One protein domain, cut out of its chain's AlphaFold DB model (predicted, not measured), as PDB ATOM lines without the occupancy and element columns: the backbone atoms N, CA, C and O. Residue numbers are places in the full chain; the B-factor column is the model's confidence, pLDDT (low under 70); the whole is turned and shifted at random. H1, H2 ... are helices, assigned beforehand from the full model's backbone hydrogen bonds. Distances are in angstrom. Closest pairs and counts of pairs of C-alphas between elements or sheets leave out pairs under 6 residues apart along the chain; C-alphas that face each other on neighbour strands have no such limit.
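Overview. This is residues 20 to 79 of the 125 residues of an uncharacterized protein of Pseudospirillum japonicum (UniProt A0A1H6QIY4). Two short helices, H1 and H2, form a helical hairpin, a small head from which one long helix, H3, runs out as an arm. The far part of that arm, residues 58 to 70 of H3, and the tail of residues 71 to 79 stand free, and the tail folds back beside no other part. The printed part has 60 residues with three named helices, in the order H1, H2, H3, and no named strand; the class is all helix. The whole is only just loose, close to extended, with a radius of gyration of the C-alphas of 15.3 A, and the C-alphas span 46 by 28 by 15 A, a flat outline.

Arrangement. Start at H1, residues 22 to 31, and pass over a short link of 6 residues to H2, residues 38 to 47. These two touch, with 13 pairs of C-alphas within 8 A; look at Ala 25 and Ala 41, whose C-alphas are the closest at 4.6 A. They run opposite ways at a steep tilt of 38 degrees, only just past shallow, and form a helical hairpin. A tight link of 3 residues then leads to H3, residues 51 to 70. H2 and H3 are close but not clearly touching: their closest C-alphas, those of Leu 46 and Lys 54, are 7.3 A apart. They run opposite ways at a steep tilt of 57 degrees. H1 and H3 are apart. In the backbones of H1, H2 and H3, every O i to N i+4 pair is within hydrogen-bond range.

Along the chain. Find C-alpha 22 at (-19.337, -44.909, 13.947); from there H1 runs 14.4 A to C-alpha 31. H2 begins at C-alpha 38, at (-11.912, -42.048, 3.816), and covers 14.6 A to C-alpha 47. H3 begins at Pro 51 and, with 20 residues, is the longest helix; follow z as it falls from C-alpha 51 at (-26.132, -58.153, 7.630) to C-alpha 70 at (-27.370, -51.874, -20.456), 28.8 A away.

Size, cuts and confidence. The two C-alphas farthest apart are those of Ser 20 and His 73, 46.6 A. From Ser 20 to Arg 79, the first and last printed C-alphas, it is 36.8 A. Without residues 58 to 79, the body has 38 residues and spans 28 by 19 by 13 A, with a radius of gyration of 10.1 A. The printed part has no cut, and neither link between its helices is long. The mean pLDDT of the printed part is 72.6; look for values under 70 at residue 20, residue 52 and residues 66 to 79, where the model's confidence is low.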
ATOM      1  N   SER A  20     -12.788 -44.644  16.835       67.56
ATOM      2  CA  SER A  20     -13.370 -45.242  18.046       67.56
ATOM      3  C   SER A  20     -14.907 -45.317  17.990       67.56
ATOM      4  O   SER A  20     -15.514 -46.069  18.747       67.56
ATOM      5  N   SER A  21     -15.550 -44.577  17.076       74.75
ATOM      6  CA  SER A  21     -17.010 -44.467  16.986       74.75
ATOM      7  C   SER A  21     -17.499 -44.336  15.542       74.75
ATOM      8  O   SER A  21     -16.930 -43.574  14.751       74.75
ATOM      9  N   SER A  22     -18.628 -44.987  15.234       74.31
ATOM     10  CA  SER A  22     -19.337 -44.909  13.947       74.31
ATOM     11  C   SER A  22     -19.700 -43.475  13.549       74.31
ATOM     12  O   SER A  22     -19.702 -43.142  12.366       74.31
ATOM     13  N   ALA A  23     -19.939 -42.583  14.517       76.19
ATOM     14  CA  ALA A  23     -20.227 -41.175  14.240       76.19
ATOM     15  C   ALA A  23     -19.019 -40.426  13.649       76.19
ATOM     16  O   ALA A  23     -19.191 -39.532  12.818       76.19
ATOM     17  N   SER A  24     -17.800 -40.797  14.056       73.44
ATOM     18  CA  SER A  24     -16.565 -40.218  13.520       73.44
ATOM     19  C   SER A  24     -16.319 -40.700  12.088       73.44
ATOM     20  O   SER A  24     -16.124 -39.884  11.189       73.44
ATOM     21  N   ALA A  25     -16.488 -42.005  11.848       77.81
ATOM     22  CA  ALA A  25     -16.375 -42.595  10.516       77.81
ATOM     23  C   ALA A  25     -17.394 -41.998   9.523       77.81
ATOM     24  O   ALA A  25     -17.047 -41.667   8.390       77.81
ATOM     25  N   LEU A  26     -18.634 -41.742   9.962       79.44
ATOM     26  CA  LEU A  26     -19.650 -41.079   9.134       79.44
ATOM     27  C   LEU A  26     -19.272 -39.641   8.755       79.44
ATOM     28  O   LEU A  26     -19.557 -39.207   7.638       79.44
ATOM     29  N   ARG A  27     -18.634 -38.879   9.654       77.62
ATOM     30  CA  ARG A  27     -18.146 -37.525   9.330       77.62
ATOM     31  C   ARG A  27     -17.047 -37.578   8.278       77.62
ATOM     32  O   ARG A  27     -17.071 -36.782   7.340       77.62
ATOM     33  N   THR A  28     -16.143 -38.543   8.390       78.75
ATOM     34  CA  THR A  28     -15.077 -38.761   7.411       78.75
ATOM     35  C   THR A  28     -15.625 -39.202   6.052       78.75
ATOM     36  O   THR A  28     -15.197 -38.671   5.028       78.75
ATOM     37  N   LEU A  29     -16.639 -40.073   6.014       76.44
ATOM     38  CA  LEU A  29     -17.332 -40.420   4.768       76.44
ATOM     39  C   LEU A  29     -18.033 -39.214   4.131       76.44
ATOM     40  O   LEU A  29     -17.972 -39.050   2.911       76.44
ATOM     41  N   ARG A  30     -18.661 -38.347   4.940       80.38
ATOM     42  CA  ARG A  30     -19.328 -37.119   4.464       80.38
ATOM     43  C   ARG A  30     -18.357 -36.071   3.928       80.38
ATOM     44  O   ARG A  30     -18.721 -35.356   3.001       80.38
ATOM     45  N   ALA A  31     -17.138 -35.995   4.464       78.44
ATOM     46  CA  ALA A  31     -16.073 -35.152   3.911       78.44
ATOM     47  C   ALA A  31     -15.652 -35.593   2.490       78.44
ATOM     48  O   ALA A  31     -15.052 -34.819   1.742       78.44
ATOM     49  N   GLY A  32     -16.027 -36.815   2.095       71.12
ATOM     50  CA  GLY A  32     -15.849 -37.353   0.755       71.12
ATOM     51  C   GLY A  32     -14.455 -37.927   0.508       71.12
ATOM     52  O   GLY A  32     -13.562 -37.858   1.350       71.12
ATOM     53  N   LYS A  33     -14.258 -38.474  -0.699       76.81
ATOM     54  CA  LYS A  33     -13.046 -39.213  -1.118       76.81
ATOM     55  C   LYS A  33     -11.730 -38.419  -1.068       76.81
ATOM     56  O   LYS A  33     -10.676 -38.982  -1.327       76.81
ATOM     57  N   ARG A  34     -11.773 -37.115  -0.775       74.44
ATOM     58  CA  ARG A  34     -10.577 -36.280  -0.581       74.44
ATOM     59  C   ARG A  34      -9.944 -36.447   0.799       74.44
ATOM     60  O   ARG A  34      -8.811 -36.018   0.980       74.44
ATOM     61  N   HIS A  35     -10.655 -37.024   1.768       75.38
ATOM     62  CA  HIS A  35     -10.104 -37.235   3.100       75.38
ATOM     63  C   HIS A  35      -9.134 -38.435   3.089       75.38
ATOM     64  O   HIS A  35      -9.520 -39.498   2.602       75.38
ATOM     65  N   PRO A  36      -7.911 -38.318   3.645       77.44
ATOM     66  CA  PRO A  36      -6.907 -39.391   3.593       77.44
ATOM     67  C   PRO A  36      -7.391 -40.689   4.256       77.44
ATOM     68  O   PRO A  36      -7.097 -41.776   3.778       77.44
ATOM     69  N   ASN A  37      -8.223 -40.565   5.292       80.75
ATOM     70  CA  ASN A  37      -8.772 -41.699   6.048       80.75
ATOM     71  C   ASN A  37     -10.172 -42.129   5.562       80.75
ATOM     72  O   ASN A  37     -10.932 -42.730   6.318       80.75
ATOM     73  N   TRP A  38     -10.578 -41.737   4.347       83.56
ATOM     74  CA  TRP A  38     -11.912 -42.048   3.816       83.56
ATOM     75  C   TRP A  38     -12.129 -43.554   3.630       83.56
ATOM     76  O   TRP A  38     -13.212 -44.054   3.928       83.56
ATOM     77  N   LEU A  39     -11.092 -44.265   3.179       80.88
ATOM     78  CA  LEU A  39     -11.144 -45.705   2.941       80.88
ATOM     79  C   LEU A  39     -11.277 -46.480   4.261       80.88
ATOM     80  O   LEU A  39     -12.217 -47.253   4.417       80.88
ATOM     81  N   ASP A  40     -10.437 -46.156   5.245       80.94
ATOM     82  CA  ASP A  40     -10.479 -46.753   6.586       80.94
ATOM     83  C   ASP A  40     -11.831 -46.525   7.290       80.94
ATOM     84  O   ASP A  40     -12.324 -47.385   8.017       80.94
ATOM     85  N   ALA A  41     -12.458 -45.362   7.071       80.12
ATOM     86  CA  ALA A  41     -13.782 -45.056   7.613       80.12
ATOM     87  C   ALA A  41     -14.896 -45.884   6.951       80.12
ATOM     88  O   ALA A  41     -15.852 -46.275   7.624       80.12
ATOM     89  N   ALA A  42     -14.788 -46.134   5.643       80.81
ATOM     90  CA  ALA A  42     -15.725 -46.978   4.907       80.81
ATOM     91  C   ALA A  42     -15.640 -48.432   5.384       80.81
ATOM     92  O   ALA A  42     -16.667 -49.047   5.663       80.81
ATOM     93  N   GLU A  43     -14.420 -48.942   5.534       82.06
ATOM     94  CA  GLU A  43     -14.140 -50.294   6.017       82.06
ATOM     95  C   GLU A  43     -14.681 -50.502   7.438       82.06
ATOM     96  O   GLU A  43     -15.470 -51.414   7.673       82.06
ATOM     97  N   TYR A  44     -14.392 -49.568   8.350       82.12
ATOM     98  CA  TYR A  44     -14.899 -49.601   9.726       82.12
ATOM     99  C   TYR A  44     -16.434 -49.661   9.813       82.12
ATOM    100  O   TYR A  44     -16.999 -50.307  10.701       82.12
ATOM    101  N   LEU A  45     -17.134 -48.958   8.918       81.06
ATOM    102  CA  LEU A  45     -18.597 -48.961   8.885       81.06
ATOM    103  C   LEU A  45     -19.161 -50.226   8.248       81.06
ATOM    104  O   LEU A  45     -20.231 -50.667   8.659       81.06
ATOM    105  N   LEU A  46     -18.451 -50.814   7.288       80.44
ATOM    106  CA  LEU A  46     -18.858 -52.049   6.634       80.44
ATOM    107  C   LEU A  46     -18.727 -53.257   7.573       80.44
ATOM    108  O   LEU A  46     -19.614 -54.104   7.595       80.44
ATOM    109  N   GLU A  47     -17.681 -53.303   8.401       81.50
ATOM    110  CA  GLU A  47     -17.493 -54.354   9.416       81.50
ATOM    111  C   GLU A  47     -18.567 -54.334  10.514       81.50
ATOM    112  O   GLU A  47     -18.945 -55.378  11.041       81.50
ATOM    113  N   ARG A  48     -19.064 -53.142  10.867       78.56
ATOM    114  CA  ARG A  48     -20.102 -52.941  11.893       78.56
ATOM    115  C   ARG A  48     -21.525 -52.865  11.335       78.56
ATOM    116  O   ARG A  48     -22.463 -52.696  12.117       78.56
ATOM    117  N   ALA A  49     -21.702 -52.930  10.019       80.00
ATOM    118  CA  ALA A  49     -23.016 -52.846   9.398       80.00
ATOM    119  C   ALA A  49     -23.868 -54.083   9.722       80.00
ATOM    120  O   ALA A  49     -23.360 -55.193   9.873       80.00
ATOM    121  N   ALA A  50     -25.187 -53.892   9.795       78.38
ATOM    122  CA  ALA A  50     -26.125 -55.004   9.893       78.38
ATOM    123  C   ALA A  50     -26.037 -55.894   8.633       78.38
ATOM    124  O   ALA A  50     -25.806 -55.367   7.538       78.38
ATOM    125  N   PRO A  51     -26.247 -57.218   8.753       74.81
ATOM    126  CA  PRO A  51     -26.132 -58.153   7.630       74.81
ATOM    127  C   PRO A  51     -27.039 -57.775   6.448       74.81
ATOM    128  O   PRO A  51     -26.610 -57.858   5.298       74.81
ATOM    129  N   ASP A  52     -28.234 -57.248   6.722       68.94
ATOM    130  CA  ASP A  52     -29.173 -56.781   5.693       68.94
ATOM    131  C   ASP A  52     -28.623 -55.595   4.888       68.94
ATOM    132  O   ASP A  52     -28.826 -55.494   3.680       68.94
ATOM    133  N   VAL A  53     -27.873 -54.700   5.535       78.25
ATOM    134  CA  VAL A  53     -27.256 -53.545   4.867       78.25
ATOM    135  C   VAL A  53     -26.125 -54.001   3.951       78.25
ATOM    136  O   VAL A  53     -25.949 -53.441   2.873       78.25
ATOM    137  N   LYS A  54     -25.385 -55.044   4.337       81.12
ATOM    138  CA  LYS A  54     -24.348 -55.637   3.487       81.12
ATOM    139  C   LYS A  54     -24.951 -56.259   2.224       81.12
ATOM    140  O   LYS A  54     -24.453 -55.980   1.137       81.12
ATOM    141  N   LEU A  55     -26.050 -57.004   2.367       79.19
ATOM    142  CA  LEU A  55     -26.800 -57.569   1.240       79.19
ATOM    143  C   LEU A  55     -27.307 -56.470   0.291       79.19
ATOM    144  O   LEU A  55     -27.210 -56.598  -0.925       79.19
ATOM    145  N   LEU A  56     -27.810 -55.361   0.841       80.81
ATOM    146  CA  LEU A  56     -28.262 -54.218   0.045       80.81
ATOM    147  C   LEU A  56     -27.115 -53.519  -0.692       80.81
ATOM    148  O   LEU A  56     -27.310 -53.082  -1.823       80.81
ATOM    149  N   ILE A  57     -25.934 -53.401  -0.079       85.00
ATOM    150  CA  ILE A  57     -24.749 -52.831  -0.739       85.00
ATOM    151  C   ILE A  57     -24.297 -53.737  -1.889       85.00
ATOM    152  O   ILE A  57     -23.992 -53.233  -2.967       85.00
ATOM    153  N   GLU A  58     -24.291 -55.054  -1.690       84.31
ATOM    154  CA  GLU A  58     -23.966 -56.035  -2.732       84.31
ATOM    155  C   GLU A  58     -24.973 -55.982  -3.889       84.31
ATOM    156  O   GLU A  58     -24.579 -55.799  -5.039       84.31
ATOM    157  N   ALA A  59     -26.274 -55.979  -3.587       86.88
ATOM    158  CA  ALA A  59     -27.325 -55.820  -4.590       86.88
ATOM    159  C   ALA A  59     -27.239 -54.474  -5.335       86.88
ATOM    160  O   ALA A  59     -27.502 -54.402  -6.536       86.88
ATOM    161  N   ALA A  60     -26.864 -53.393  -4.644       80.31
ATOM    162  CA  ALA A  60     -26.664 -52.088  -5.267       80.31
ATOM    163  C   ALA A  60     -25.462 -52.087  -6.225       80.31
ATOM    164  O   ALA A  60     -25.548 -51.497  -7.301       80.31
ATOM    165  N   LEU A  61     -24.368 -52.767  -5.870       82.75
ATOM    166  CA  LEU A  61     -23.205 -52.935  -6.746       82.75
ATOM    167  C   LEU A  61     -23.556 -53.767  -7.989       82.75
ATOM    168  O   LEU A  61     -23.211 -53.373  -9.106       82.75
ATOM    169  N   ASP A  62     -24.303 -54.858  -7.827       83.00
ATOM    170  CA  ASP A  62     -24.797 -55.672  -8.947       83.00
ATOM    171  C   ASP A  62     -25.727 -54.872  -9.872       83.00
ATOM    172  O   ASP A  62     -25.649 -54.977 -11.099       83.00
ATOM    173  N   LEU A  63     -26.563 -53.992  -9.313       75.19
ATOM    174  CA  LEU A  63     -27.403 -53.093 -10.101       75.19
ATOM    175  C   LEU A  63     -26.579 -52.041 -10.865       75.19
ATOM    176  O   LEU A  63     -26.885 -51.723 -12.013       75.19
ATOM    177  N   GLU A  64     -25.528 -51.483 -10.261       74.31
ATOM    178  CA  GLU A  64     -24.655 -50.518 -10.937       74.31
ATOM    179  C   GLU A  64     -23.855 -51.162 -12.076       74.31
ATOM    180  O   GLU A  64     -23.735 -50.569 -13.153       74.31
ATOM    181  N   THR A  65     -23.336 -52.373 -11.868       76.62
ATOM    182  CA  THR A  65     -22.575 -53.101 -12.894       76.62
ATOM    183  C   THR A  65     -23.464 -53.568 -14.048       76.62
ATOM    184  O   THR A  65     -23.104 -53.369 -15.211       76.62
ATOM    185  N   SER A  66     -24.659 -54.094 -13.765       69.44
ATOM    186  CA  SER A  66     -25.643 -54.455 -14.799       69.44
ATOM    187  C   SER A  66     -26.126 -53.235 -15.591       69.44
ATOM    188  O   SER A  66     -26.129 -53.259 -16.826       69.44
ATOM    189  N   LYS A  67     -26.407 -52.108 -14.921       62.81
ATOM    190  CA  LYS A  67     -26.800 -50.850 -15.577       62.81
ATOM    191  C   LYS A  67     -25.703 -50.281 -16.486       62.81
ATOM    192  O   LYS A  67     -26.021 -49.651 -17.491       62.81
ATOM    193  N   GLN A  68     -24.419 -50.505 -16.188       58.16
ATOM    194  CA  GLN A  68     -23.315 -50.118 -17.083       58.16
ATOM    195  C   GLN A  68     -23.264 -50.954 -18.373       58.16
ATOM    196  O   GLN A  68     -22.881 -50.421 -19.418       58.16
ATOM    197  N   GLY A  69     -23.678 -52.224 -18.324       55.31
ATOM    198  CA  GLY A  69     -23.835 -53.073 -19.512       55.31
ATOM    199  C   GLY A  69     -25.016 -52.650 -20.390       55.31
ATOM    200  O   GLY A  69     -24.903 -52.616 -21.615       55.31
ATOM    201  N   GLU A  70     -26.122 -52.242 -19.769       50.62
ATOM    202  CA  GLU A  70     -27.370 -51.874 -20.456       50.62
ATOM    203  C   GLU A  70     -27.373 -50.421 -20.986       50.62
ATOM    204  O   GLU A  70     -28.025 -50.097 -21.983       50.62
ATOM    205  N   ALA A  71     -26.538 -49.547 -20.407       49.72
ATOM    206  CA  ALA A  71     -26.362 -48.151 -20.823       49.72
ATOM    207  C   ALA A  71     -25.724 -47.958 -22.215       49.72
ATOM    208  O   ALA A  71     -25.633 -46.824 -22.686       49.72
ATOM    209  N   ARG A  72     -25.288 -49.027 -22.900       51.91
ATOM    210  CA  ARG A  72     -24.830 -48.943 -24.299       51.91
ATOM    211  C   ARG A  72     -25.958 -49.036 -25.332       51.91
ATOM    212  O   ARG A  72     -25.713 -48.669 -26.476       51.91
ATOM    213  N   HIS A  73     -27.170 -49.469 -24.962       47.69
ATOM    214  CA  HIS A  73     -28.254 -49.703 -25.931       47.69
ATOM    215  C   HIS A  73     -29.602 -49.032 -25.629       47.69
ATOM    216  O   HIS A  73     -30.430 -48.946 -26.533       47.69
ATOM    217  N   ALA A  74     -29.825 -48.488 -24.432       48.31
ATOM    218  CA  ALA A  74     -31.059 -47.768 -24.121       48.31
ATOM    219  C   ALA A  74     -30.791 -46.266 -23.968       48.31
ATOM    220  O   ALA A  74     -30.345 -45.780 -22.929       48.31
ATOM    221  N   LEU A  75     -31.097 -45.516 -25.023       55.66
ATOM    222  CA  LEU A  75     -31.279 -44.073 -24.970       55.66
ATOM    223  C   LEU A  75     -32.508 -43.755 -24.091       55.66
ATOM    224  O   LEU A  75     -33.597 -43.518 -24.599       55.66
ATOM    225  N   HIS A  76     -32.338 -43.749 -22.766       42.25
ATOM    226  CA  HIS A  76     -33.143 -42.930 -21.859       42.25
ATOM    227  C   HIS A  76     -32.293 -42.506 -20.644       42.25
ATOM    228  O   HIS A  76     -31.858 -43.350 -19.858       42.25
ATOM    229  N   PRO A  77     -32.011 -41.202 -20.467       48.25
ATOM    230  CA  PRO A  77     -31.129 -40.707 -19.419       48.25
ATOM    231  C   PRO A  77     -31.898 -40.554 -18.096       48.25
ATOM    232  O   PRO A  77     -32.123 -39.443 -17.618       48.25
ATOM    233  N   GLU A  78     -32.292 -41.658 -17.460       49.94
ATOM    234  CA  GLU A  78     -32.866 -41.628 -16.105       49.94
ATOM    235  C   GLU A  78     -31.748 -41.508 -15.050       49.94
ATOM    236  O   GLU A  78     -31.241 -42.471 -14.466       49.94
ATOM    237  N   ARG A  79     -31.325 -40.243 -14.934       51.06
ATOM    238  CA  ARG A  79     -30.835 -39.470 -13.783       51.06
ATOM    239  C   ARG A  79     -29.927 -40.191 -12.770       51.06
ATOM    240  O   ARG A  79     -30.410 -40.974 -11.955       51.06
TER     241      ARG A  79